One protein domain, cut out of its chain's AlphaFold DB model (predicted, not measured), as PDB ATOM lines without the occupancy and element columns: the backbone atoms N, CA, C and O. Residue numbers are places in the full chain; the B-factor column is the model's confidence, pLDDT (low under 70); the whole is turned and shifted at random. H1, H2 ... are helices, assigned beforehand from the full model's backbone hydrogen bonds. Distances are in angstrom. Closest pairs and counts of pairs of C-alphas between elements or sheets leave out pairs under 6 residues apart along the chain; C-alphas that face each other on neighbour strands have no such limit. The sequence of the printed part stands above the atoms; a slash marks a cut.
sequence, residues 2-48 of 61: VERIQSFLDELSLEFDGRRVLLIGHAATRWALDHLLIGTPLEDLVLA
ATOM      1  N   VAL A   2     220.682 186.650 218.530       95.56
ATOM      2  CA  VAL A   2     220.462 186.741 217.073       95.56
ATOM      3  C   VAL A   2     219.183 186.031 216.635       95.56
ATOM      4  O   VAL A   2     218.344 186.667 216.018       95.56
ATOM      5  N   GLU A   3     218.960 184.792 217.077       97.25
ATOM      6  CA  GLU A   3     217.725 184.040 216.783       97.25
ATOM      7  C   GLU A   3     216.445 184.794 217.186       97.25
ATOM      8  O   GLU A   3     215.468 184.790 216.454       97.25
ATOM      9  N   ARG A   4     216.453 185.515 218.320       96.44
ATOM     10  CA  ARG A   4     215.293 186.316 218.752       96.44
ATOM     11  C   ARG A   4     215.045 187.510 217.835       96.44
ATOM     12  O   ARG A   4     213.899 187.897 217.658       96.44
ATOM     13  N   ILE A   5     216.109 188.113 217.303       97.56
ATOM     14  CA  ILE A   5     215.988 189.201 216.329       97.56
ATOM     15  C   ILE A   5     215.545 188.649 214.978       97.56
ATOM     16  O   ILE A   5     214.714 189.277 214.344       97.56
ATOM     17  N   GLN A   6     216.013 187.467 214.579       97.75
ATOM     18  CA  GLN A   6     215.545 186.804 213.367       97.75
ATOM     19  C   GLN A   6     214.036 186.534 213.425       97.75
ATOM     20  O   GLN A   6     213.320 187.023 212.561       97.75
ATOM     21  N   SER A   7     213.537 185.887 214.485       97.75
ATOM     22  CA  SER A   7     212.091 185.655 214.634       97.75
ATOM     23  C   SER A   7     211.285 186.958 214.653       97.75
ATOM     24  O   SER A   7     210.215 187.032 214.065       97.75
ATOM     25  N   PHE A   8     211.815 188.011 215.280       96.31
ATOM     26  CA  PHE A   8     211.185 189.332 215.255       96.31
ATOM     27  C   PHE A   8     211.148 189.951 213.846       96.31
ATOM     28  O   PHE A   8     210.160 190.582 213.484       96.31
ATOM     29  N   LEU A   9     212.204 189.789 213.041       96.62
ATOM     30  CA  LEU A   9     212.217 190.248 211.649       96.62
ATOM     31  C   LEU A   9     211.216 189.462 210.796       96.62
ATOM     32  O   LEU A   9     210.517 190.072 209.988       96.62
ATOM     33  N   ASP A  10     211.093 188.153 211.019       96.75
ATOM     34  CA  ASP A  10     210.092 187.321 210.345       96.75
ATOM     35  C   ASP A  10     208.671 187.833 210.651       96.75
ATOM     36  O   ASP A  10     207.879 188.055 209.736       96.75
ATOM     37  N   GLU A  11     208.365 188.125 211.920       96.38
ATOM     38  CA  GLU A  11     207.090 188.734 212.335       96.38
ATOM     39  C   GLU A  11     206.869 190.117 211.695       96.38
ATOM     40  O   GLU A  11     205.784 190.402 211.180       96.38
ATOM     41  N   LEU A  12     207.904 190.968 211.656       95.75
ATOM     42  CA  LEU A  12     207.820 192.280 211.010       95.75
ATOM     43  C   LEU A  12     207.522 192.179 209.513       95.75
ATOM     44  O   LEU A  12     206.733 192.979 209.009       95.75
ATOM     45  N   SER A  13     208.132 191.220 208.812       94.62
ATOM     46  CA  SER A  13     207.896 191.016 207.379       94.62
ATOM     47  C   SER A  13     206.441 190.638 207.087       94.62
ATOM     48  O   SER A  13     205.877 191.067 206.085       94.62
ATOM     49  N   LEU A  14     205.798 189.899 207.995       95.75
ATOM     50  CA  LEU A  14     204.410 189.467 207.843       95.75
ATOM     51  C   LEU A  14     203.408 190.579 208.176       95.75
ATOM     52  O   LEU A  14     202.410 190.743 207.474       95.75
ATOM     53  N   GLU A  15     203.644 191.332 209.251       95.88
ATOM     54  CA  GLU A  15     202.661 192.286 209.782       95.88
ATOM     55  C   GLU A  15     202.865 193.731 209.295       95.88
ATOM     56  O   GLU A  15     201.920 194.530 209.280       95.88
ATOM     57  N   PHE A  16     204.087 194.085 208.888       95.50
ATOM     58  CA  PHE A  16     204.493 195.462 208.593       95.50
ATOM     59  C   PHE A  16     205.145 195.632 207.213       95.50
ATOM     60  O   PHE A  16     205.827 196.637 206.996       95.50
ATOM     61  N   ASP A  17     204.896 194.721 206.266       94.38
ATOM     62  CA  ASP A  17     205.384 194.859 204.888       94.38
ATOM     63  C   ASP A  17     205.029 196.231 204.277       94.38
ATOM     64  O   ASP A  17     203.938 196.785 204.477       94.38
ATOM     65  N   GLY A  18     205.998 196.818 203.573       94.69
ATOM     66  CA  GLY A  18     205.905 198.153 202.979       94.69
ATOM     67  C   GLY A  18     205.839 199.320 203.976       94.69
ATOM     68  O   GLY A  18     205.645 200.466 203.556       94.69
ATOM     69  N   ARG A  19     205.992 199.084 205.288       96.56
ATOM     70  CA  ARG A  19     205.949 200.135 206.321       96.56
ATOM     71  C   ARG A  19     207.337 200.488 206.847       96.56
ATOM     72  O   ARG A  19     208.269 199.694 206.837       96.56
ATOM     73  N   ARG A  20     207.457 201.706 207.384       96.56
ATOM     74  CA  ARG A  20     208.638 202.152 208.133       96.56
ATOM     75  C   ARG A  20     208.417 201.927 209.626       96.56
ATOM     76  O   ARG A  20     207.514 202.524 210.207       96.56
ATOM     77  N   VAL A  21     209.274 201.114 210.238       96.50
ATOM     78  CA  VAL A  21     209.231 200.775 211.669       96.50
ATOM     79  C   VAL A  21     210.406 201.436 212.396       96.50
ATOM     80  O   VAL A  21     211.534 201.411 211.906       96.50
ATOM     81  N   LEU A  22     210.150 202.042 213.562       97.06
ATOM     82  CA  LEU A  22     211.194 202.521 214.474       97.06
ATOM     83  C   LEU A  22     211.442 201.461 215.549       97.06
ATOM     84  O   LEU A  22     210.554 201.179 216.350       97.06
ATOM     85  N   LEU A  23     212.656 200.916 215.586       96.06
ATOM     86  CA  LEU A  23     213.082 199.964 216.606       96.06
ATOM     87  C   LEU A  23     214.027 200.646 217.602       96.06
ATOM     88  O   LEU A  23     215.093 201.124 217.219       96.06
ATOM     89  N   ILE A  24     213.653 200.664 218.882       96.50
ATOM     90  CA  ILE A  24     214.504 201.149 219.976       96.50
ATOM     91  C   ILE A  24     215.034 199.935 220.737       96.50
ATOM     92  O   ILE A  24     214.261 199.113 221.224       96.50
ATOM     93  N   GLY A  25     216.356 199.819 220.838       93.50
ATOM     94  CA  GLY A  25     217.020 198.690 221.482       93.50
ATOM     95  C   GLY A  25     218.416 199.042 221.985       93.50
ATOM     96  O   GLY A  25     218.793 200.209 222.068       93.50
ATOM     97  N   HIS A  26     219.191 198.015 222.324       93.31
ATOM     98  CA  HIS A  26     220.570 198.166 222.795       93.31
ATOM     99  C   HIS A  26     221.577 197.959 221.654       93.31
ATOM    100  O   HIS A  26     221.211 197.507 220.569       93.31
ATOM    101  N   ALA A  27     222.868 198.202 221.909       93.38
ATOM    102  CA  ALA A  27     223.946 197.903 220.952       93.38
ATOM    103  C   ALA A  27     223.880 196.455 220.434       93.38
ATOM    104  O   ALA A  27     224.083 196.194 219.257       93.38
ATOM    105  N   ALA A  28     223.482 195.535 221.309       95.00
ATOM    106  CA  ALA A  28     223.284 194.129 221.010       95.00
ATOM    107  C   ALA A  28     222.215 193.892 219.913       95.00
ATOM    108  O   ALA A  28     222.398 193.053 219.033       95.00
ATOM    109  N   THR A  29     221.126 194.673 219.914       96.44
ATOM    110  CA  THR A  29     220.105 194.661 218.854       96.44
ATOM    111  C   THR A  29     220.710 195.088 217.522       96.44
ATOM    112  O   THR A  29     220.500 194.417 216.518       96.44
ATOM    113  N   ARG A  30     221.512 196.162 217.524       95.56
ATOM    114  CA  ARG A  30     222.207 196.642 216.325       95.56
ATOM    115  C   ARG A  30     223.152 195.584 215.762       95.56
ATOM    116  O   ARG A  30     223.083 195.303 214.577       95.56
ATOM    117  N   TRP A  31     223.970 194.951 216.601       96.69
ATOM    118  CA  TRP A  31     224.884 193.901 216.144       96.69
ATOM    119  C   TRP A  31     224.155 192.730 215.488       96.69
ATOM    120  O   TRP A  31     224.607 192.211 214.475       96.69
ATOM    121  N   ALA A  32     223.008 192.323 216.033       97.75
ATOM    122  CA  ALA A  32     222.204 191.281 215.408       97.75
ATOM    123  C   ALA A  32     221.655 191.716 214.035       97.75
ATOM    124  O   ALA A  32     221.633 190.897 213.126       97.75
ATOM    125  N   LEU A  33     221.253 192.981 213.869       97.31
ATOM    126  CA  LEU A  33     220.801 193.517 212.578       97.31
ATOM    127  C   LEU A  33     221.946 193.610 211.563       97.31
ATOM    128  O   LEU A  33     221.783 193.149 210.438       97.31
ATOM    129  N   ASP A  34     223.107 194.135 211.964       96.94
ATOM    130  CA  ASP A  34     224.307 194.191 211.120       96.94
ATOM    131  C   ASP A  34     224.716 192.772 210.677       96.94
ATOM    132  O   ASP A  34     225.028 192.533 209.511       96.94
ATOM    133  N   HIS A  35     224.641 191.798 211.585       97.62
ATOM    134  CA  HIS A  35     224.937 190.405 211.268       97.62
ATOM    135  C   HIS A  35     223.931 189.779 210.298       97.62
ATOM    136  O   HIS A  35     224.331 189.182 209.302       97.62
ATOM    137  N   LEU A  36     222.632 189.919 210.569       97.62
ATOM    138  CA  LEU A  36     221.579 189.255 209.795       97.62
ATOM    139  C   LEU A  36     221.322 189.914 208.435       97.62
ATOM    140  O   LEU A  36     221.045 189.210 207.471       97.62
ATOM    141  N   LEU A  37     221.390 191.247 208.358       97.19
ATOM    142  CA  LEU A  37     220.965 192.011 207.177       97.19
ATOM    143  C   LEU A  37     222.132 192.513 206.322       97.19
ATOM    144  O   LEU A  37     221.951 192.757 205.133       97.19
ATOM    145  N   ILE A  38     223.320 192.683 206.909       96.44
ATOM    146  CA  ILE A  38     224.526 193.142 206.192       96.44
ATOM    147  C   ILE A  38     225.538 191.993 206.033       96.44
ATOM    148  O   ILE A  38     226.344 192.008 205.105       96.44
ATOM    149  N   GLY A  39     225.467 190.965 206.886       96.81
ATOM    150  CA  GLY A  39     226.348 189.796 206.833       96.81
ATOM    151  C   GLY A  39     227.660 189.965 207.601       96.81
ATOM    152  O   GLY A  39     228.576 189.164 207.416       96.81
ATOM    153  N   THR A  40     227.783 190.988 208.454       97.12
ATOM    154  CA  THR A  40     229.008 191.212 209.236       97.12
ATOM    155  C   THR A  40     229.139 190.159 210.349       97.12
ATOM    156  O   THR A  40     228.177 189.939 211.092       97.12
ATOM    157  N   PRO A  41     230.296 189.501 210.529       97.50
ATOM    158  CA  PRO A  41     230.495 188.556 211.629       97.50
ATOM    159  C   PRO A  41     230.299 189.206 213.009       97.50
ATOM    160  O   PRO A  41     230.652 190.367 213.228       97.50
ATOM    161  N   LEU A  42     229.723 188.468 213.964       96.44
ATOM    162  CA  LEU A  42     229.443 189.001 215.306       96.44
ATOM    163  C   LEU A  42     230.726 189.343 216.065       96.44
ATOM    164  O   LEU A  42     230.761 190.325 216.805       96.44
ATOM    165  N   GLU A  43     231.764 188.530 215.888       96.25
ATOM    166  CA  GLU A  43     233.084 188.716 216.482       96.25
ATOM    167  C   GLU A  43     233.688 190.079 216.123       96.25
ATOM    168  O   GLU A  43     234.237 190.750 216.997       96.25
ATOM    169  N   ASP A  44     233.490 190.536 214.888       96.69
ATOM    170  CA  ASP A  44     233.980 191.832 214.424       96.69
ATOM    171  C   ASP A  44     233.158 192.977 215.031       96.69
ATOM    172  O   ASP A  44     233.701 193.993 215.469       96.69
ATOM    173  N   LEU A  45     231.836 192.801 215.125       95.19
ATOM    174  CA  LEU A  45     230.908 193.819 215.630       95.19
ATOM    175  C   LEU A  45     231.069 194.104 217.126       95.19
ATOM    176  O   LEU A  45     230.913 195.250 217.555       95.19
ATOM    177  N   VAL A  46     231.356 193.071 217.922       93.69
ATOM    178  CA  VAL A  46     231.529 193.196 219.379       93.69
ATOM    179  C   VAL A  46     232.856 193.874 219.730       93.69
ATOM    180  O   VAL A  46     232.948 194.541 220.761       93.69
ATOM    181  N   LEU A  47     233.875 193.713 218.881       94.88
ATOM    182  CA  LEU A  47     235.197 194.316 219.069       94.88
ATOM    183  C   LEU A  47     235.313 195.716 218.452       94.88
ATOM    184  O   LEU A  47     236.209 196.474 218.831       94.88
ATOM    185  N   ALA A  48     234.427 196.067 217.519       92.25
ATOM    186  CA  ALA A  48     234.437 197.366 216.867       92.25
ATOM    187  C   ALA A  48     234.189 198.516 217.867       92.25
ATOM    188  O   ALA A  48     233.341 198.400 218.763       92.25
TER     189      ALA A  48
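This is residues 2 to 48 of the 61 residues of an uncharacterized protein of Actinobacteria bacterium (UniProt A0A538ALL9). What shape do these atoms make? Along the printed part, the long helix H1 runs away from the side of H2, and residues 16 to 26 loop back from its far end to the start of H2, while the short H3 folds back on the other side of H2. H2 is the middle piece, with H1 on one side and H3 on the other, and residues 13 to 20, at the turn from H1 into the loop, stick out. What is it made of, and how large is it? The printed part has 47 residues with three named helices in the order H1, H2, H3 and no named strand, and its class is all helix. It is only just compact, close to loose, with a radius of gyration of the C-alphas of 11.4 A, and elongated, with spans of 34 by 17 by 16 A.

How does the first helix meet the second? H1, residues 2 to 15, touches H2, residues 27 to 38, with its residues 2 to 6 alone; the closest C-alphas are those of Val 2 and Ala 32, 5.1 A apart. They run the same way at a steep tilt of 68 degrees, only just short of about perpendicular. Where does the third helix stand? H3, residues 42 to 47, forms a helical hairpin with H2, opposite ways at a steep tilt of 44 degrees. H2 touches it with residues 31 to 35 alone, and the closest C-alphas are those of Trp 31 and Leu 45, 6.0 A apart. H1 and H3 are apart. Are the helix backbones well formed? In H1 and H2 every O i to N i+4 pair is within hydrogen-bond range; in H3 it is 1 of 2.

Where does H1 lie? It begins at C-alpha 2, at (220.462, 186.741, 217.073), and ends at C-alpha 15, at (202.661, 192.286, 209.782), 20.0 A away. Where are H2 and H3? H2 measures 15.5 A from C-alpha 27, at (223.946, 197.903, 220.952), to C-alpha 38. H3 measures 8.7 A and ends at C-alpha 47, at (235.197, 194.316, 219.069).

Which points lie farthest apart? The two C-alphas farthest apart are those of Glu 15 and Leu 47, at 33.9 A. What joins the helices? The link from H1 to H2, 11 residues, is long, and the link from H2 to H3, 3 residues, is tight; the printed part has no cut. What stands free, and how confident is the model? Residues 13 to 20, of which 13 to 15 belong to H1, stand free; the body without them spans 28 by 17 by 15 A. The mean pLDDT of the printed part is 96.1, and no printed residue is under 70.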